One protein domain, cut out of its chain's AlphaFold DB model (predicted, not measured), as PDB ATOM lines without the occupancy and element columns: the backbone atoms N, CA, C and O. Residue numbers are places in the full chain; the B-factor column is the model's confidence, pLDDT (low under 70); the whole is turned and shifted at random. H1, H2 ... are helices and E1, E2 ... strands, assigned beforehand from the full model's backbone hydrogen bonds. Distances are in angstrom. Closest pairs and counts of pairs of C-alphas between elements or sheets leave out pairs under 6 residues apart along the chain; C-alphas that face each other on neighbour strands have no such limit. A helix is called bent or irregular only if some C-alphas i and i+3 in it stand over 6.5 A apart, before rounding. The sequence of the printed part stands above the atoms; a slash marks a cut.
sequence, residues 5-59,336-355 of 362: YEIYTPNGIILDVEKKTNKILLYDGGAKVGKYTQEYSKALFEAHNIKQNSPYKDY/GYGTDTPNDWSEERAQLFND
ATOM      1  N   TYR A   5      37.359 -34.455 -16.067       96.12
ATOM      2  CA  TYR A   5      35.944 -34.097 -16.031       96.12
ATOM      3  C   TYR A   5      35.149 -35.213 -15.343       96.12
ATOM      4  O   TYR A   5      35.620 -36.346 -15.266       96.12
ATOM      5  N   GLU A   6      33.955 -34.895 -14.848       96.88
ATOM      6  CA  GLU A   6      33.141 -35.829 -14.068       96.88
ATOM      7  C   GLU A   6      32.092 -36.543 -14.924       96.88
ATOM      8  O   GLU A   6      31.419 -35.932 -15.761       96.88
ATOM      9  N   ILE A   7      31.883 -37.826 -14.640       96.81
ATOM     10  CA  ILE A   7      30.672 -38.554 -15.023       96.81
ATOM     11  C   ILE A   7      29.956 -39.078 -13.777       96.81
ATOM     12  O   ILE A   7      30.540 -39.242 -12.710       96.81
ATOM     13  N   TYR A   8      28.664 -39.362 -13.928       94.00
ATOM     14  CA  TYR A   8      27.787 -39.798 -12.841       94.00
ATOM     15  C   TYR A   8      27.187 -41.162 -13.154       94.00
ATOM     16  O   TYR A   8      26.504 -41.324 -14.170       94.00
ATOM     17  N   THR A   9      27.378 -42.103 -12.240       95.00
ATOM     18  CA  THR A   9      26.744 -43.430 -12.260       95.00
ATOM     19  C   THR A   9      25.236 -43.342 -11.945       95.00
ATOM     20  O   THR A   9      24.754 -42.308 -11.454       95.00
ATOM     21  N   PRO A  10      24.437 -44.396 -12.205       93.06
ATOM     22  CA  PRO A  10      23.010 -44.431 -11.875       93.06
ATOM     23  C   PRO A  10      22.706 -44.178 -10.401       93.06
ATOM     24  O   PRO A  10      21.774 -43.432 -10.115       93.06
ATOM     25  N   ASN A  11      23.528 -44.682  -9.483       91.62
ATOM     26  CA  ASN A  11      23.350 -44.493  -8.041       91.62
ATOM     27  C   ASN A  11      23.997 -43.214  -7.479       91.62
ATOM     28  O   ASN A  11      23.915 -42.948  -6.279       91.62
ATOM     29  N   GLY A  12      24.559 -42.366  -8.348       90.38
ATOM     30  CA  GLY A  12      25.021 -41.023  -7.997       90.38
ATOM     31  C   GLY A  12      26.478 -40.935  -7.545       90.38
ATOM     32  O   GLY A  12      26.891 -39.865  -7.106       90.38
ATOM     33  N   ILE A  13      27.259 -42.010  -7.674       92.44
ATOM     34  CA  ILE A  13      28.720 -41.954  -7.526       92.44
ATOM     35  C   ILE A  13      29.304 -41.112  -8.667       92.44
ATOM     36  O   ILE A  13      28.939 -41.311  -9.833       92.44
ATOM     37  N   ILE A  14      30.196 -40.192  -8.305       94.81
ATOM     38  CA  ILE A  14      30.958 -39.336  -9.216       94.81
ATOM     39  C   ILE A  14      32.257 -40.052  -9.573       94.81
ATOM     40  O   ILE A  14      32.922 -40.596  -8.693       94.81
ATOM     41  N   LEU A  15      32.597 -40.056 -10.858       96.75
ATOM     42  CA  LEU A  15      33.825 -40.643 -11.379       96.75
ATOM     43  C   LEU A  15      34.614 -39.594 -12.154       96.75
ATOM     44  O   LEU A  15      34.060 -38.927 -13.030       96.75
ATOM     45  N   ASP A  16      35.909 -39.511 -11.873       96.88
ATOM     46  CA  ASP A  16      36.838 -38.670 -12.615       96.88
ATOM     47  C   ASP A  16      37.297 -39.353 -13.905       96.88
ATOM     48  O   ASP A  16      37.660 -40.532 -13.920       96.88
ATOM     49  N   VAL A  17      37.331 -38.586 -14.990       97.38
ATOM     50  CA  VAL A  17      37.801 -39.032 -16.302       97.38
ATOM     51  C   VAL A  17      38.931 -38.135 -16.782       97.38
ATOM     52  O   VAL A  17      38.789 -36.915 -16.851       97.38
ATOM     53  N   GLU A  18      40.057 -38.730 -17.162       96.69
ATOM     54  CA  GLU A  18      41.180 -38.011 -17.761       96.69
ATOM     55  C   GLU A  18      40.800 -37.425 -19.132       96.69
ATOM     56  O   GLU A  18      40.510 -38.166 -20.072       96.69
ATOM     57  N   LYS A  19      40.891 -36.097 -19.311       94.94
ATOM     58  CA  LYS A  19      40.475 -35.438 -20.568       94.94
ATOM     59  C   LYS A  19      41.246 -35.899 -21.811       94.94
ATOM     60  O   LYS A  19      40.704 -35.876 -22.908       94.94
ATOM     61  N   LYS A  20      42.526 -36.263 -21.668       94.12
ATOM     62  CA  LYS A  20      43.396 -36.603 -22.813       94.12
ATOM     63  C   LYS A  20      43.166 -38.012 -23.347       94.12
ATOM     64  O   LYS A  20      43.305 -38.243 -24.541       94.12
ATOM     65  N   THR A  21      42.899 -38.950 -22.449       94.19
ATOM     66  CA  THR A  21      42.850 -40.391 -22.736       94.19
ATOM     67  C   THR A  21      41.426 -40.930 -22.685       94.19
ATOM     68  O   THR A  21      41.183 -42.042 -23.144       94.19
ATOM     69  N   ASN A  22      40.495 -40.154 -22.122       93.25
ATOM     70  CA  ASN A  22      39.137 -40.572 -21.806       93.25
ATOM     71  C   ASN A  22      39.079 -41.781 -20.856       93.25
ATOM     72  O   ASN A  22      38.121 -42.555 -20.872       93.25
ATOM     73  N   LYS A  23      40.132 -41.971 -20.050       95.94
ATOM     74  CA  LYS A  23      40.235 -43.066 -19.090       95.94
ATOM     75  C   LYS A  23      39.542 -42.681 -17.786       95.94
ATOM     76  O   LYS A  23      39.852 -41.643 -17.205       95.94
ATOM     77  N   ILE A  24      38.637 -43.539 -17.328       96.62
ATOM     78  CA  ILE A  24      37.968 -43.396 -16.033       96.62
ATOM     79  C   ILE A  24      38.937 -43.825 -14.923       96.62
ATOM     80  O   ILE A  24      39.579 -44.876 -15.017       96.62
ATOM     81  N   LEU A  25      39.046 -43.013 -13.876       94.19
ATOM     82  CA  LEU A  25      39.855 -43.286 -12.692       94.19
ATOM     83  C   LEU A  25      39.041 -44.119 -11.694       94.19
ATOM     84  O   LEU A  25      38.398 -43.586 -10.795       94.19
ATOM     85  N   LEU A  26      39.039 -45.439 -11.886       94.62
ATOM     86  CA  LEU A  26      38.324 -46.380 -11.020       94.62
ATOM     87  C   LEU A  26      39.186 -46.829  -9.836       94.62
ATOM     88  O   LEU A  26      40.389 -47.059  -9.979       94.62
ATOM     89  N   TYR A  27      38.553 -46.996  -8.674       92.19
ATOM     90  CA  TYR A  27      39.183 -47.601  -7.501       92.19
ATOM     91  C   TYR A  27      39.244 -49.125  -7.656       92.19
ATOM     92  O   TYR A  27      38.300 -49.728  -8.154       92.19
ATOM     93  N   ASP A  28      40.326 -49.771  -7.220       89.88
ATOM     94  CA  ASP A  28      40.483 -51.228  -7.344       89.88
ATOM     95  C   ASP A  28      39.816 -52.019  -6.207       89.88
ATOM     96  O   ASP A  28      39.709 -53.243  -6.281       89.88
ATOM     97  N   GLY A  29      39.366 -51.350  -5.140       86.75
ATOM     98  CA  GLY A  29      38.746 -52.032  -4.005       86.75
ATOM     99  C   GLY A  29      39.691 -52.956  -3.232       86.75
ATOM    100  O   GLY A  29      39.210 -53.753  -2.430       86.75
ATOM    101  N   GLY A  30      41.004 -52.899  -3.482       90.38
ATOM    102  CA  GLY A  30      41.975 -53.890  -3.015       90.38
ATOM    103  C   GLY A  30      41.994 -55.200  -3.820       90.38
ATOM    104  O   GLY A  30      42.640 -56.161  -3.395       90.38
ATOM    105  N   ALA A  31      41.301 -55.272  -4.960       92.69
ATOM    106  CA  ALA A  31      41.273 -56.439  -5.841       92.69
ATOM    107  C   ALA A  31      42.262 -56.309  -7.014       92.69
ATOM    108  O   ALA A  31      42.703 -55.225  -7.387       92.69
ATOM    109  N   LYS A  32      42.600 -57.439  -7.653       96.25
ATOM    110  CA  LYS A  32      43.298 -57.416  -8.948       96.25
ATOM    111  C   LYS A  32      42.296 -57.047 -10.038       96.25
ATOM    112  O   LYS A  32      41.341 -57.791 -10.240       96.25
ATOM    113  N   VAL A  33      42.551 -55.956 -10.752       96.88
ATOM    114  CA  VAL A  33      41.670 -55.407 -11.799       96.88
ATOM    115  C   VAL A  33      42.420 -55.277 -13.136       96.88
ATOM    116  O   VAL A  33      43.576 -55.704 -13.238       96.88
ATOM    117  N   GLY A  34      41.776 -54.754 -14.182       95.56
ATOM    118  CA  GLY A  34      42.382 -54.565 -15.510       95.56
ATOM    119  C   GLY A  34      41.807 -55.449 -16.619       95.56
ATOM    120  O   GLY A  34      41.819 -55.040 -17.777       95.56
ATOM    121  N   LYS A  35      41.292 -56.645 -16.294       97.38
ATOM    122  CA  LYS A  35      40.789 -57.612 -17.290       97.38
ATOM    123  C   LYS A  35      39.546 -57.108 -18.024       97.38
ATOM    124  O   LYS A  35      39.424 -57.358 -19.214       97.38
ATOM    125  N   TYR A  36      38.653 -56.419 -17.313       97.62
ATOM    126  CA  TYR A  36      37.344 -55.976 -17.816       97.62
ATOM    127  C   TYR A  36      37.191 -54.447 -17.841       97.62
ATOM    128  O   TYR A  36      36.116 -53.928 -18.138       97.62
ATOM    129  N   THR A  37      38.248 -53.702 -17.497       96.94
ATOM    130  CA  THR A  37      38.197 -52.244 -17.303       96.94
ATOM    131  C   THR A  37      37.721 -51.515 -18.556       96.94
ATOM    132  O   THR A  37      37.017 -50.508 -18.463       96.94
ATOM    133  N   GLN A  38      38.090 -52.007 -19.743       96.69
ATOM    134  CA  GLN A  38      37.705 -51.382 -21.003       96.69
ATOM    135  C   GLN A  38      36.207 -51.556 -21.283       96.69
ATOM    136  O   GLN A  38      35.540 -50.574 -21.611       96.69
ATOM    137  N   GLU A  39      35.671 -52.772 -21.157       97.50
ATOM    138  CA  GLU A  39      34.237 -53.046 -21.305       97.50
ATOM    139  C   GLU A  39      33.423 -52.302 -20.248       97.50
ATOM    140  O   GLU A  39      32.436 -51.644 -20.579       97.50
ATOM    141  N   TYR A  40      33.877 -52.331 -18.995       98.19
ATOM    142  CA  TYR A  40      33.195 -51.651 -17.903       98.19
ATOM    143  C   TYR A  40      33.165 -50.129 -18.100       98.19
ATOM    144  O   TYR A  40      32.121 -49.495 -17.937       98.19
ATOM    145  N   SER A  41      34.268 -49.536 -18.569       98.00
ATOM    146  CA  SER A  41      34.311 -48.104 -18.892       98.00
ATOM    147  C   SER A  41      33.314 -47.722 -19.989       98.00
ATOM    148  O   SER A  41      32.687 -46.666 -19.906       98.00
ATOM    149  N   LYS A  42      33.116 -48.578 -21.005       98.25
ATOM    150  CA  LYS A  42      32.093 -48.350 -22.040       98.25
ATOM    151  C   LYS A  42      30.690 -48.330 -21.428       98.25
ATOM    152  O   LYS A  42      29.930 -47.411 -21.721       98.25
ATOM    153  N   ALA A  43      30.382 -49.282 -20.546       98.38
ATOM    154  CA  ALA A  43      29.088 -49.350 -19.868       98.38
ATOM    155  C   ALA A  43      28.831 -48.125 -18.968       98.38
ATOM    156  O   ALA A  43      27.724 -47.588 -18.955       98.38
ATOM    157  N   LEU A  44      29.858 -47.622 -18.273       98.25
ATOM    158  CA  LEU A  44      29.777 -46.393 -17.473       98.25
ATOM    159  C   LEU A  44      29.469 -45.156 -18.322       98.25
ATOM    160  O   LEU A  44      28.595 -44.364 -17.958       98.25
ATOM    161  N   PHE A  45      30.138 -44.995 -19.466       98.19
ATOM    162  CA  PHE A  45      29.827 -43.902 -20.389       98.19
ATOM    163  C   PHE A  45      28.433 -44.042 -21.000       98.19
ATOM    164  O   PHE A  45      27.725 -43.043 -21.116       98.19
ATOM    165  N   GLU A  46      28.009 -45.253 -21.362       97.94
ATOM    166  CA  GLU A  46      26.659 -45.501 -21.870       97.94
ATOM    167  C   GLU A  46      25.596 -45.122 -20.832       97.94
ATOM    168  O   GLU A  46      24.713 -44.314 -21.127       97.94
ATOM    169  N   ALA A  47      25.728 -45.611 -19.596       97.00
ATOM    170  CA  ALA A  47      24.837 -45.270 -18.492       97.00
ATOM    171  C   ALA A  47      24.797 -43.754 -18.237       97.00
ATOM    172  O   ALA A  47      23.722 -43.163 -18.101       97.00
ATOM    173  N   HIS A  48      25.958 -43.092 -18.231       96.25
ATOM    174  CA  HIS A  48      26.023 -41.638 -18.113       96.25
ATOM    175  C   HIS A  48      25.275 -40.937 -19.258       96.25
ATOM    176  O   HIS A  48      24.451 -40.054 -19.009       96.25
ATOM    177  N   ASN A  49      25.510 -41.354 -20.502       96.00
ATOM    178  CA  ASN A  49      24.892 -40.765 -21.688       96.00
ATOM    179  C   ASN A  49      23.372 -40.949 -21.703       96.00
ATOM    180  O   ASN A  49      22.660 -40.001 -22.037       96.00
ATOM    181  N   ILE A  50      22.857 -42.114 -21.298       94.62
ATOM    182  CA  ILE A  50      21.413 -42.349 -21.139       94.62
ATOM    183  C   ILE A  50      20.825 -41.308 -20.180       94.62
ATOM    184  O   ILE A  50      19.862 -40.614 -20.514       94.62
ATOM    185  N   LYS A  51      21.461 -41.105 -19.021       92.19
ATOM    186  CA  LYS A  51      20.998 -40.128 -18.026       92.19
ATOM    187  C   LYS A  51      21.075 -38.682 -18.509       92.19
ATOM    188  O   LYS A  51      20.272 -37.869 -18.049       92.19
ATOM    189  N   GLN A  52      22.047 -38.322 -19.348       92.81
ATOM    190  CA  GLN A  52      22.162 -36.961 -19.896       92.81
ATOM    191  C   GLN A  52      21.205 -36.698 -21.060       92.81
ATOM    192  O   GLN A  52      20.854 -35.546 -21.307       92.81
ATOM    193  N   ASN A  53      20.751 -37.748 -21.745       93.00
ATOM    194  CA  ASN A  53      19.809 -37.651 -22.860       93.00
ATOM    195  C   ASN A  53      18.370 -38.024 -22.478       93.00
ATOM    196  O   ASN A  53      17.492 -38.035 -23.337       93.00
ATOM    197  N   SER A  54      18.111 -38.305 -21.198       88.62
ATOM    198  CA  SER A  54      16.769 -38.606 -20.706       88.62
ATOM    199  C   SER A  54      15.796 -37.461 -21.028       88.62
ATOM    200  O   SER A  54      16.135 -36.297 -20.786       88.62
ATOM    201  N   PRO A  55      14.559 -37.752 -21.481       84.25
ATOM    202  CA  PRO A  55      13.526 -36.726 -21.662       84.25
ATOM    203  C   PRO A  55      13.173 -36.027 -20.344       84.25
ATOM    204  O   PRO A  55      12.625 -34.929 -20.346       84.25
ATOM    205  N   TYR A  56      13.515 -36.652 -19.217       82.56
ATOM    206  CA  TYR A  56      13.297 -36.104 -17.895       82.56
ATOM    207  C   TYR A  56      14.510 -35.369 -17.345       82.56
ATOM    208  O   TYR A  56      14.390 -34.917 -16.226       82.56
ATOM    209  N   LYS A  57      15.641 -35.218 -18.059       85.75
ATOM    210  CA  LYS A  57      16.902 -34.649 -17.521       85.75
ATOM    211  C   LYS A  57      16.769 -33.252 -16.892       85.75
ATOM    212  O   LYS A  57      17.551 -32.904 -16.006       85.75
ATOM    213  N   ASP A  58      15.782 -32.483 -17.352       85.25
ATOM    214  CA  ASP A  58      15.499 -31.113 -16.920       85.25
ATOM    215  C   ASP A  58      14.319 -31.041 -15.934       85.25
ATOM    216  O   ASP A  58      13.912 -29.950 -15.529       85.25
ATOM    217  N   TYR A  59      13.755 -32.187 -15.530       83.06
ATOM    218  CA  TYR A  59      12.706 -32.230 -14.520       83.06
ATOM    219  C   TYR A  59      13.238 -31.673 -13.197       83.06
ATOM    220  O   TYR A  59      14.303 -32.056 -12.710       83.06
ATOM    221  N   GLY A 336      28.508 -51.051  -5.973       88.94
ATOM    222  CA  GLY A 336      29.898 -50.617  -6.123       88.94
ATOM    223  C   GLY A 336      30.263 -50.079  -7.509       88.94
ATOM    224  O   GLY A 336      31.327 -50.416  -8.013       88.94
ATOM    225  N   TYR A 337      29.427 -49.242  -8.133       93.44
ATOM    226  CA  TYR A 337      29.713 -48.673  -9.460       93.44
ATOM    227  C   TYR A 337      30.945 -47.747  -9.493       93.44
ATOM    228  O   TYR A 337      31.417 -47.376 -10.563       93.44
ATOM    229  N   GLY A 338      31.484 -47.391  -8.321       92.81
ATOM    230  CA  GLY A 338      32.744 -46.661  -8.162       92.81
ATOM    231  C   GLY A 338      34.018 -47.503  -8.302       92.81
ATOM    232  O   GLY A 338      35.111 -46.948  -8.417       92.81
ATOM    233  N   THR A 339      33.886 -48.828  -8.266       94.12
ATOM    234  CA  THR A 339      35.009 -49.767  -8.196       94.12
ATOM    235  C   THR A 339      35.156 -50.499  -9.524       94.12
ATOM    236  O   THR A 339      34.155 -50.839 -10.154       94.12
ATOM    237  N   ASP A 340      36.392 -50.734  -9.962       96.50
ATOM    238  CA  ASP A 340      36.668 -51.524 -11.160       96.50
ATOM    239  C   ASP A 340      36.285 -52.999 -10.959       96.50
ATOM    240  O   ASP A 340      36.216 -53.512  -9.840       96.50
ATOM    241  N   THR A 341      36.019 -53.689 -12.066       96.69
ATOM    242  CA  THR A 341      35.563 -55.078 -12.042       96.69
ATOM    243  C   THR A 341      36.734 -56.018 -11.718       96.69
ATOM    244  O   THR A 341      37.730 -56.028 -12.450       96.69
ATOM    245  N   PRO A 342      36.631 -56.850 -10.663       96.56
ATOM    246  CA  PRO A 342      37.680 -57.797 -10.293       96.56
ATOM    247  C   PRO A 342      37.991 -58.839 -11.380       96.56
ATOM    248  O   PRO A 342      37.098 -59.386 -12.025       96.56
ATOM    249  N   ASN A 343      39.272 -59.182 -11.544       97.25
ATOM    250  CA  ASN A 343      39.740 -60.155 -12.542       97.25
ATOM    251  C   ASN A 343      39.292 -61.600 -12.251       97.25
ATOM    252  O   ASN A 343      39.347 -62.439 -13.152       97.25
ATOM    253  N   ASP A 344      38.909 -61.898 -11.007       96.62
ATOM    254  CA  ASP A 344      38.434 -63.213 -10.561       96.62
ATOM    255  C   ASP A 344      36.949 -63.458 -10.878       96.62
ATOM    256  O   ASP A 344      36.472 -64.587 -10.762       96.62
ATOM    257  N   TRP A 345      36.214 -62.434 -11.323       96.50
ATOM    258  CA  TRP A 345      34.863 -62.616 -11.843       96.50
ATOM    259  C   TRP A 345      34.889 -63.403 -13.152       96.50
ATOM    260  O   TRP A 345      35.801 -63.253 -13.971       96.50
ATOM    261  N   SER A 346      33.851 -64.211 -13.382       97.25
ATOM    262  CA  SER A 346      33.605 -64.783 -14.707       97.25
ATOM    263  C   SER A 346      33.200 -63.684 -15.694       97.25
ATOM    264  O   SER A 346      32.730 -62.614 -15.294       97.25
ATOM    265  N   GLU A 347      33.373 -63.952 -16.986       97.00
ATOM    266  CA  GLU A 347      32.998 -63.011 -18.042       97.00
ATOM    267  C   GLU A 347      31.488 -62.740 -18.028       97.00
ATOM    268  O   GLU A 347      31.059 -61.593 -18.128       97.00
ATOM    269  N   GLU A 348      30.672 -63.768 -17.774       95.75
ATOM    270  CA  GLU A 348      29.216 -63.638 -17.683       95.75
ATOM    271  C   GLU A 348      28.795 -62.740 -16.518       95.75
ATOM    272  O   GLU A 348      27.864 -61.945 -16.660       95.75
ATOM    273  N   ARG A 349      29.481 -62.836 -15.370       95.75
ATOM    274  CA  ARG A 349      29.207 -61.991 -14.201       95.75
ATOM    275  C   ARG A 349      29.591 -60.537 -14.465       95.75
ATOM    276  O   ARG A 349      28.814 -59.645 -14.130       95.75
ATOM    277  N   ALA A 350      30.759 -60.302 -15.065       96.75
ATOM    278  CA  ALA A 350      31.201 -58.963 -15.455       96.75
ATOM    279  C   ALA A 350      30.226 -58.332 -16.461       96.75
ATOM    280  O   ALA A 350      29.771 -57.204 -16.265       96.75
ATOM    281  N   GLN A 351      29.811 -59.089 -17.478       96.81
ATOM    282  CA  GLN A 351      28.844 -58.612 -18.460       96.81
ATOM    283  C   GLN A 351      27.469 -58.348 -17.837       96.81
ATOM    284  O   GLN A 351      26.858 -57.323 -18.121       96.81
ATOM    285  N   LEU A 352      26.980 -59.224 -16.955       95.44
ATOM    286  CA  LEU A 352      25.709 -59.005 -16.259       95.44
ATOM    287  C   LEU A 352      25.739 -57.730 -15.404       95.44
ATOM    288  O   LEU A 352      24.741 -57.012 -15.347       95.44
ATOM    289  N   PHE A 353      26.864 -57.436 -14.751       95.31
ATOM    290  CA  PHE A 353      27.032 -56.210 -13.975       95.31
ATOM    291  C   PHE A 353      26.975 -54.961 -14.865       95.31
ATOM    292  O   PHE A 353      26.260 -54.014 -14.531       95.31
ATOM    293  N   ASN A 354      27.629 -54.999 -16.031       97.25
ATOM    294  CA  ASN A 354      27.567 -53.939 -17.042       97.25
ATOM    295  C   ASN A 354      26.140 -53.737 -17.576       97.25
ATOM    296  O   ASN A 354      25.640 -52.613 -17.610       97.25
ATOM    297  N   ASP A 355      25.459 -54.824 -17.942       95.69
ATOM    298  CA  ASP A 355      24.093 -54.770 -18.469       95.69
ATOM    299  C   ASP A 355      23.116 -54.228 -17.408       95.69
ATOM    300  O   ASP A 355      22.224 -53.440 -17.717       95.69
TER     301      ASP A 355
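What this domain is: This is residues 5 to 59 and 336 to 355 of the 362 residues of an uncharacterized protein of Campylobacter jejuni (UniProt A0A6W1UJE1). One long helix, H1, runs through the middle of a small domain, with a two-stranded hairpin, E1 and E2, at one side of it and a short helix, H2, nearly parallel to it on another side. H2 packs on the earlier part of H1, while E1 of the hairpin comes near its later part; residues 53 to 59, at and beyond the last residue of H1, stick out as a free arm. The printed part has 75 residues, with two named strands and two named helices in the order E1, E2, H1, H2, and the sheet, of order E1 - E2, is antiparallel. The class is mixed, helices and strands, with 35 residues, under half of those printed, in named elements. The whole is compact, with a radius of gyration of the C-alphas of 12.8 A, and spans 40 by 28 by 18 A along its three main axes.

Where its parts are: The sheet has two strands. E1 is residues 5 to 8, from Tyr 5 with its C-alpha at (35.944, -34.097, -16.031) to Tyr 8, 10.5 A from first to last C-alpha. E2 is residues 14 to 18, Ile 14 to Glu 18, and measures 13.4 A from first to last C-alpha. H1 is residues 37 to 53, Thr 37 to Asn 53, with 24.1 A from first to last C-alpha; C-alpha 37 is at (38.197, -52.244, -17.303) and C-alpha 53 at (19.809, -37.651, -22.860). H2 is residues 347 to 355, Glu 347 to Asp 355, 12.1 A long from first to last C-alpha, and it ends with C-alpha 355 at (24.093, -54.770, -18.469). Neither helix is bent.

How they stand to each other: E1 and E2 form a hairpin of antiparallel neighbour strands, with an angle of 145 degrees between their N-to-C directions. Among the C-alphas that face each other are those of Glu 6 and Asp 16, 4.9 A apart, and those of Tyr 8 and Ile 14, 4.8 A apart. Within hydrogen-bond range across the pair are, for instance, N 17 and O 5 at 2.8 A and N 7 and O 15 at 2.9 A. Between E1 and H1 there are 3 pairs of C-alphas within 8 A; the closest are those of Tyr 8 and His 48, 5.9 A apart. The centres of E1 and H1 are 10.6 A apart. H1 and H2 touch, with 6 pairs of C-alphas within 8 A, and H1 touches H2 with its residues 39 to 44 alone. The closest C-alphas of the two helices are those of Ala 43 and Asn 354, 5.6 A apart. Their lines stand at a shallow tilt of 15 degrees, and they run the same way. H2 is apart from E1 and from E2. In H1 and H2 every O i to N i+4 pair is within hydrogen-bond range.

The domain as a whole: The two C-alphas farthest apart are those of Tyr 59 and Asp 344, at 40.5 A. Residues 60 to 335 are cut out and not printed, and the gap across the cut from C-alpha 59 to C-alpha 336 is 26.5 A; the link from H1 to H2 crosses this cut. Of the links that are printed whole, the one from E1 to E2 is tight, with 5 residues, and the one from E2 to H1 is long, with 18 residues. This long link, residues 19 to 36, has no named element, and its C-alphas lie 7 to 18 A from the mean of the C-alphas. Residues 53 to 59, of which 53 belongs to H1, stand free. The mean pLDDT of the printed part is 94.5, and no printed residue is under 70.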